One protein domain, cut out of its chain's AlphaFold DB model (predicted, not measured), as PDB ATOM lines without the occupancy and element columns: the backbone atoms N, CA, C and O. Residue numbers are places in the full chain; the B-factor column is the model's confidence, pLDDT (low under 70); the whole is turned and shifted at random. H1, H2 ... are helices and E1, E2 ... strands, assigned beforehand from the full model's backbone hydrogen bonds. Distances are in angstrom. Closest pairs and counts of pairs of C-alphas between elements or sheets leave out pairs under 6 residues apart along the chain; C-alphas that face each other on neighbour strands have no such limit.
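What this domain is: This is residues 139 to 154 and 235 to 274 of the 290 residues of the protein "SLBB domain-containing protein" of Prevotella sp. S7 MS 2 (UniProt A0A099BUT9). A two-stranded hairpin, E1 and E2, has one short helix, H2, over one of its faces, and a separate stretch, residues 139 to 154 with the small helix H1, runs along the other side of H2, so that H2 lies between this stretch and the hairpin. The stretch is only loosely joined to H2 through H1, and the other face of the hairpin is bare. The printed part has 56 residues, with two named helices and two named strands in the order H1, E1, E2, H2; the sheet, in the order E1 - E2, is antiparallel. The class is mixed, helices and strands, though under half of the residues are in named elements. The whole is compact, with a radius of gyration of the C-alphas of 11.3 A and spans of 34 by 25 by 15 A.

How they stand to each other: Start with H1, residues 140 to 143, and look from there to H2, residues 258 to 264. The two are close but not clearly touching: their closest C-alphas, those of Phe 142 and Tyr 263, are 5.9 A apart. Next find E1, residues 235 to 240, and E2, residues 248 to 253, which form a hairpin. They are antiparallel, with 148 degrees between their directions. The C-alphas of 237 and 251 face each other at 4.7 A. N 236 and O 252 are within hydrogen-bond range at 2.7 A, and so are N 250 and O 238 at 2.8 A. Now go on to H2: its closest C-alpha to each strand is that of Ala 261, 7.2 A from that of Val 240 in E1 and 7.2 A from that of Tyr 250 in E2. H1 and E2 are apart. In H2 every O i to N i+4 pair is within hydrogen-bond range; H1 is too short for such a pair, and its one O i to N i+3 pair is within range.

Where its parts are: Find C-alpha 140 at (155.412, 177.518, 120.534), where H1 begins; it ends at Asn 143. After the cut, E1 begins at C-alpha 235, at (137.905, 173.746, 141.590), and runs 15.3 A to Val 240. E2 runs 16.2 A from Gly 248 to Ser 253. H2 runs 9.9 A from Val 258 to C-alpha 264 at (145.089, 172.605, 129.197).

The domain as a whole: Look for the two C-alphas farthest apart, those of Asn 154 and Leu 271, at 35.9 A. Residues 155 to 234 are not printed, and C-alphas 154 and 235 are 14.0 A apart across this cut. Of the links that are printed whole, E2 to H2 is tight and E1 to E2 is short. The mean pLDDT of the printed part is 71.2; it is under 70 at residues 139 to 154 and 268 to 274.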
ATOM      1  N   ARG A 139     152.735 180.692 119.584       67.94
ATOM      2  CA  ARG A 139     152.204 179.311 119.494       67.94
ATOM      3  C   ARG A 139     153.115 178.276 120.159       67.94
ATOM      4  O   ARG A 139     152.651 177.340 120.806       67.94
ATOM      5  N   ASP A 140     154.422 178.474 120.041       67.94
ATOM      6  CA  ASP A 140     155.412 177.518 120.534       67.94
ATOM      7  C   ASP A 140     155.430 177.398 122.057       67.94
ATOM      8  O   ASP A 140     155.904 176.389 122.567       67.94
ATOM      9  N   ILE A 141     154.929 178.397 122.795       69.25
ATOM     10  CA  ILE A 141     154.981 178.383 124.265       69.25
ATOM     11  C   ILE A 141     154.068 177.306 124.863       69.25
ATOM     12  O   ILE A 141     154.344 176.833 125.957       69.25
ATOM     13  N   PHE A 142     153.022 176.889 124.144       68.88
ATOM     14  CA  PHE A 142     152.069 175.876 124.610       68.88
ATOM     15  C   PHE A 142     152.439 174.451 124.175       68.88
ATOM     16  O   PHE A 142     151.920 173.492 124.730       68.88
ATOM     17  N   ASN A 143     153.353 174.304 123.206       65.44
ATOM     18  CA  ASN A 143     153.735 173.013 122.619       65.44
ATOM     19  C   ASN A 143     155.114 172.502 123.079       65.44
ATOM     20  O   ASN A 143     155.562 171.455 122.607       65.44
ATOM     21  N   LYS A 144     155.824 173.205 123.976       68.94
ATOM     22  CA  LYS A 144     157.125 172.716 124.469       68.94
ATOM     23  C   LYS A 144     156.930 171.580 125.472       68.94
ATOM     24  O   LYS A 144     156.275 171.754 126.491       68.94
ATOM     25  N   LYS A 145     157.627 170.464 125.240       60.09
ATOM     26  CA  LYS A 145     157.611 169.240 126.070       60.09
ATOM     27  C   LYS A 145     157.956 169.458 127.557       60.09
ATOM     28  O   LYS A 145     157.595 168.627 128.380       60.09
ATOM     29  N   ASN A 146     158.617 170.571 127.895       60.75
ATOM     30  CA  ASN A 146     159.116 170.867 129.244       60.75
ATOM     31  C   ASN A 146     158.467 172.105 129.898       60.75
ATOM     32  O   ASN A 146     158.929 172.536 130.952       60.75
ATOM     33  N   LEU A 147     157.445 172.715 129.287       60.03
ATOM     34  CA  LEU A 147     156.722 173.832 129.900       60.03
ATOM     35  C   LEU A 147     155.452 173.296 130.555       60.03
ATOM     36  O   LEU A 147     154.565 172.831 129.856       60.03
ATOM     37  N   THR A 148     155.366 173.372 131.882       64.19
ATOM     38  CA  THR A 148     154.119 173.140 132.618       64.19
ATOM     39  C   THR A 148     153.601 174.469 133.144       64.19
ATOM     40  O   THR A 148     154.328 175.221 133.790       64.19
ATOM     41  N   PHE A 149     152.340 174.765 132.847       65.50
ATOM     42  CA  PHE A 149     151.621 175.905 133.407       65.50
ATOM     43  C   PHE A 149     150.542 175.412 134.357       65.50
ATOM     44  O   PHE A 149     149.426 175.914 134.345       65.50
ATOM     45  N   GLU A 150     150.836 174.376 135.137       67.50
ATOM     46  CA  GLU A 150     149.948 173.992 136.221       67.50
ATOM     47  C   GLU A 150     149.942 175.086 137.295       67.50
ATOM     48  O   GLU A 150     151.008 175.572 137.691       67.50
ATOM     49  N   PRO A 151     148.758 175.490 137.788       63.22
ATOM     50  CA  PRO A 151     148.695 176.480 138.845       63.22
ATOM     51  C   PRO A 151     149.335 175.865 140.087       63.22
ATOM     52  O   PRO A 151     148.974 174.760 140.495       63.22
ATOM     53  N   ASN A 152     150.290 176.562 140.699       65.50
ATOM     54  CA  ASN A 152     150.823 176.122 141.980       65.50
ATOM     55  C   ASN A 152     149.701 176.240 143.025       65.50
ATOM     56  O   ASN A 152     149.290 177.338 143.396       65.50
ATOM     57  N   MET A 153     149.166 175.104 143.474       67.50
ATOM     58  CA  MET A 153     148.081 175.093 144.454       67.50
ATOM     59  C   MET A 153     148.557 175.506 145.844       67.50
ATOM     60  O   MET A 153     147.762 176.035 146.616       67.50
ATOM     61  N   ASN A 154     149.851 175.361 146.143       66.19
ATOM     62  CA  ASN A 154     150.449 175.700 147.432       66.19
ATOM     63  C   ASN A 154     150.923 177.167 147.514       66.19
ATOM     64  O   ASN A 154     151.889 177.488 148.206       66.19
ATOM     65  N   THR A 235     137.618 173.775 143.015       71.44
ATOM     66  CA  THR A 235     137.905 173.746 141.590       71.44
ATOM     67  C   THR A 235     136.752 174.438 140.863       71.44
ATOM     68  O   THR A 235     135.581 174.193 141.154       71.44
ATOM     69  N   ILE A 236     137.062 175.346 139.945       74.62
ATOM     70  CA  ILE A 236     136.096 175.976 139.049       74.62
ATOM     71  C   ILE A 236     136.010 175.176 137.751       74.62
ATOM     72  O   ILE A 236     137.025 174.736 137.213       74.62
ATOM     73  N   MET A 237     134.795 174.993 137.238       77.12
ATOM     74  CA  MET A 237     134.589 174.478 135.887       77.12
ATOM     75  C   MET A 237     134.547 175.643 134.911       77.12
ATOM     76  O   MET A 237     133.791 176.598 135.104       77.12
ATOM     77  N   ILE A 238     135.345 175.548 133.860       80.75
ATOM     78  CA  ILE A 238     135.371 176.511 132.769       80.75
ATOM     79  C   ILE A 238     135.122 175.793 131.447       80.75
ATOM     80  O   ILE A 238     135.594 174.680 131.233       80.75
ATOM     81  N   ASN A 239     134.389 176.440 130.549       82.44
ATOM     82  CA  ASN A 239     134.173 175.930 129.201       82.44
ATOM     83  C   ASN A 239     135.110 176.667 128.253       82.44
ATOM     84  O   ASN A 239     135.008 177.887 128.109       82.44
ATOM     85  N   VAL A 240     136.024 175.928 127.629       82.06
ATOM     86  CA  VAL A 240     136.916 176.451 126.597       82.06
ATOM     87  C   VAL A 240     136.334 176.070 125.243       82.06
ATOM     88  O   VAL A 240     136.137 174.894 124.946       82.06
ATOM     89  N   MET A 241     136.029 177.085 124.441       77.00
ATOM     90  CA  MET A 241     135.399 176.970 123.128       77.00
ATOM     91  C   MET A 241     136.164 177.842 122.123       77.00
ATOM     92  O   MET A 241     136.812 178.811 122.523       77.00
ATOM     93  N   GLY A 242     136.057 177.528 120.830       76.44
ATOM     94  CA  GLY A 242     136.687 178.279 119.737       76.44
ATOM     95  C   GLY A 242     137.839 177.525 119.072       76.44
ATOM     96  O   GLY A 242     137.892 176.297 119.110       76.44
ATOM     97  N   GLU A 243     138.764 178.265 118.460       74.06
ATOM     98  CA  GLU A 243     139.930 177.726 117.745       74.06
ATOM     99  C   GLU A 243     141.045 177.331 118.721       74.06
ATOM    100  O   GLU A 243     142.138 177.897 118.738       74.06
ATOM    101  N   VAL A 244     140.749 176.345 119.562       73.69
ATOM    102  CA  VAL A 244     141.697 175.687 120.466       73.69
ATOM    103  C   VAL A 244     141.895 174.239 120.038       73.69
ATOM    104  O   VAL A 244     141.053 173.673 119.341       73.69
ATOM    105  N   LYS A 245     143.016 173.631 120.429       75.00
ATOM    106  CA  LYS A 245     143.349 172.261 120.013       75.00
ATOM    107  C   LYS A 245     142.339 171.233 120.528       75.00
ATOM    108  O   LYS A 245     141.963 170.327 119.790       75.00
ATOM    109  N   VAL A 246     141.910 171.373 121.781       78.75
ATOM    110  CA  VAL A 246     140.909 170.507 122.412       78.75
ATOM    111  C   VAL A 246     139.868 171.389 123.110       78.75
ATOM    112  O   VAL A 246     140.113 171.871 124.215       78.75
ATOM    113  N   PRO A 247     138.720 171.670 122.470       81.75
ATOM    114  CA  PRO A 247     137.616 172.339 123.145       81.75
ATOM    115  C   PRO A 247     136.965 171.391 124.156       81.75
ATOM    116  O   PRO A 247     136.912 170.176 123.951       81.75
ATOM    117  N   GLY A 248     136.443 171.944 125.247       83.06
ATOM    118  CA  GLY A 248     135.826 171.142 126.297       83.06
ATOM    119  C   GLY A 248     135.680 171.862 127.630       83.06
ATOM    120  O   GLY A 248     136.044 173.032 127.794       83.06
ATOM    121  N   THR A 249     135.115 171.140 128.595       81.62
ATOM    122  CA  THR A 249     134.990 171.601 129.978       81.62
ATOM    123  C   THR A 249     136.218 171.180 130.766       81.62
ATOM    124  O   THR A 249     136.544 169.998 130.842       81.62
ATOM    125  N   TYR A 250     136.868 172.152 131.396       80.06
ATOM    126  CA  TYR A 250     138.061 171.942 132.195       80.06
ATOM    127  C   TYR A 250     137.826 172.322 133.650       80.06
ATOM    128  O   TYR A 250     137.166 173.316 133.960       80.06
ATOM    129  N   THR A 251     138.402 171.535 134.551       77.56
ATOM    130  CA  THR A 251     138.374 171.766 135.991       77.56
ATOM    131  C   THR A 251     139.697 172.406 136.409       77.56
ATOM    132  O   THR A 251     140.768 171.822 136.285       77.56
ATOM    133  N   LEU A 252     139.635 173.655 136.865       74.12
ATOM    134  CA  LEU A 252     140.800 174.459 137.227       74.12
ATOM    135  C   LEU A 252     140.745 174.919 138.673       74.12
ATOM    136  O   LEU A 252     139.675 175.119 139.232       74.12
ATOM    137  N   SER A 253     141.906 175.176 139.267       75.56
ATOM    138  CA  SER A 253     141.974 175.889 140.541       75.56
ATOM    139  C   SER A 253     141.222 177.220 140.482       75.56
ATOM    140  O   SER A 253     141.293 177.924 139.475       75.56
ATOM    141  N   ALA A 254     140.597 177.634 141.587       72.25
ATOM    142  CA  ALA A 254     140.085 178.999 141.734       72.25
ATOM    143  C   ALA A 254     141.170 180.087 141.551       72.25
ATOM    144  O   ALA A 254     140.833 181.240 141.292       72.25
ATOM    145  N   PHE A 255     142.457 179.730 141.657       74.44
ATOM    146  CA  PHE A 255     143.595 180.622 141.399       74.44
ATOM    147  C   PHE A 255     144.142 180.551 139.969       74.44
ATOM    148  O   PHE A 255     145.079 181.275 139.634       74.44
ATOM    149  N   ALA A 256     143.590 179.683 139.122       75.12
ATOM    150  CA  ALA A 256     144.043 179.550 137.750       75.12
ATOM    151  C   ALA A 256     143.678 180.793 136.926       75.12
ATOM    152  O   ALA A 256     142.577 181.335 137.017       75.12
ATOM    153  N   THR A 257     144.608 181.226 136.080       79.25
ATOM    154  CA  THR A 257     144.360 182.280 135.086       79.25
ATOM    155  C   THR A 257     143.848 181.677 133.780       79.25
ATOM    156  O   THR A 257     143.982 180.475 133.545       79.25
ATOM    157  N   VAL A 258     143.337 182.508 132.866       78.50
ATOM    158  CA  VAL A 258     142.882 182.014 131.553       78.50
ATOM    159  C   VAL A 258     144.018 181.400 130.726       78.50
ATOM    160  O   VAL A 258     143.790 180.541 129.883       78.50
ATOM    161  N   PHE A 259     145.266 181.765 131.017       78.69
ATOM    162  CA  PHE A 259     146.425 181.127 130.402       78.69
ATOM    163  C   PHE A 259     146.520 179.632 130.750       78.69
ATOM    164  O   PHE A 259     146.816 178.815 129.883       78.69
ATOM    165  N   HIS A 260     146.193 179.263 131.994       79.62
ATOM    166  CA  HIS A 260     146.166 177.867 132.441       79.62
ATOM    167  C   HIS A 260     145.075 177.084 131.698       79.62
ATOM    168  O   HIS A 260     145.297 175.958 131.265       79.62
ATOM    169  N   ALA A 261     143.913 177.712 131.487       78.88
ATOM    170  CA  ALA A 261     142.823 177.149 130.695       78.88
ATOM    171  C   ALA A 261     143.237 176.859 129.253       78.88
ATOM    172  O   ALA A 261     143.004 175.765 128.745       78.88
ATOM    173  N   LEU A 262     143.880 177.834 128.610       79.06
ATOM    174  CA  LEU A 262     144.336 177.710 127.232       79.06
ATOM    175  C   LEU A 262     145.432 176.650 127.091       79.06
ATOM    176  O   LEU A 262     145.434 175.894 126.123       79.06
ATOM    177  N   TYR A 263     146.334 176.563 128.070       78.25
ATOM    178  CA  TYR A 263     147.358 175.527 128.108       78.25
ATOM    179  C   TYR A 263     146.748 174.121 128.207       78.25
ATOM    180  O   TYR A 263     147.105 173.253 127.414       78.25
ATOM    181  N   MET A 264     145.777 173.902 129.100       74.81
ATOM    182  CA  MET A 264     145.089 172.605 129.197       74.81
ATOM    183  C   MET A 264     144.257 172.269 127.953       74.81
ATOM    184  O   MET A 264     144.130 171.098 127.599       74.81
ATOM    185  N   ALA A 265     143.749 173.286 127.250       76.69
ATOM    186  CA  ALA A 265     143.103 173.139 125.947       76.69
ATOM    187  C   ALA A 265     144.090 172.878 124.789       76.69
ATOM    188  O   ALA A 265     143.672 172.758 123.637       76.69
ATOM    189  N   GLY A 266     145.395 172.780 125.073       71.38
ATOM    190  CA  GLY A 266     146.442 172.491 124.095       71.38
ATOM    191  C   GLY A 266     146.845 173.683 123.223       71.38
ATOM    192  O   GLY A 266     147.405 173.477 122.147       71.38
ATOM    193  N   GLY A 267     146.563 174.913 123.669       73.12
ATOM    194  CA  GLY A 267     146.841 176.145 122.931       73.12
ATOM    195  C   GLY A 267     145.823 176.451 121.826       73.12
ATOM    196  O   GLY A 267     144.806 175.772 121.671       73.12
ATOM    197  N   THR A 268     146.089 177.507 121.055       68.44
ATOM    198  CA  THR A 268     145.262 177.911 119.906       68.44
ATOM    199  C   THR A 268     145.574 177.070 118.665       68.44
ATOM    200  O   THR A 268     146.727 176.704 118.428       68.44
ATOM    201  N   ASN A 269     144.555 176.792 117.851       62.28
ATOM    202  CA  ASN A 269     144.678 176.083 116.578       62.28
ATOM    203  C   ASN A 269     145.231 177.011 115.469       62.28
ATOM    204  O   ASN A 269     145.324 178.220 115.671       62.28
ATOM    205  N   GLU A 270     145.616 176.474 114.303       54.62
ATOM    206  CA  GLU A 270     146.328 177.232 113.243       54.62
ATOM    207  C   GLU A 270     145.571 178.450 112.672       54.62
ATOM    208  O   GLU A 270     146.202 179.335 112.101       54.62
ATOM    209  N   LEU A 271     144.251 178.520 112.871       52.41
ATOM    210  CA  LEU A 271     143.374 179.609 112.412       52.41
ATOM    211  C   LEU A 271     143.046 180.648 113.512       52.41
ATOM    212  O   LEU A 271     142.534 181.722 113.210       52.41
ATOM    213  N   GLY A 272     143.439 180.362 114.764       48.22
ATOM    214  CA  GLY A 272     143.151 181.120 115.987       48.22
ATOM    215  C   GLY A 272     143.627 182.568 116.001       48.22
ATOM    216  O   GLY A 272     144.773 182.826 116.368       48.22
ATOM    217  N   ASN A 273     142.750 183.536 115.722       51.91
ATOM    218  CA  ASN A 273     143.046 184.944 116.014       51.91
ATOM    219  C   ASN A 273     143.032 185.177 117.542       51.91
ATOM    220  O   ASN A 273     142.104 184.761 118.232       51.91
ATOM    221  N   GLN A 274     144.048 185.852 118.089       53.22
ATOM    222  CA  GLN A 274     144.378 185.930 119.529       53.22
ATOM    223  C   GLN A 274     143.374 186.714 120.414       53.22
ATOM    224  O   GLN A 274     143.721 187.183 121.500       53.22
TER     225      GLN A 274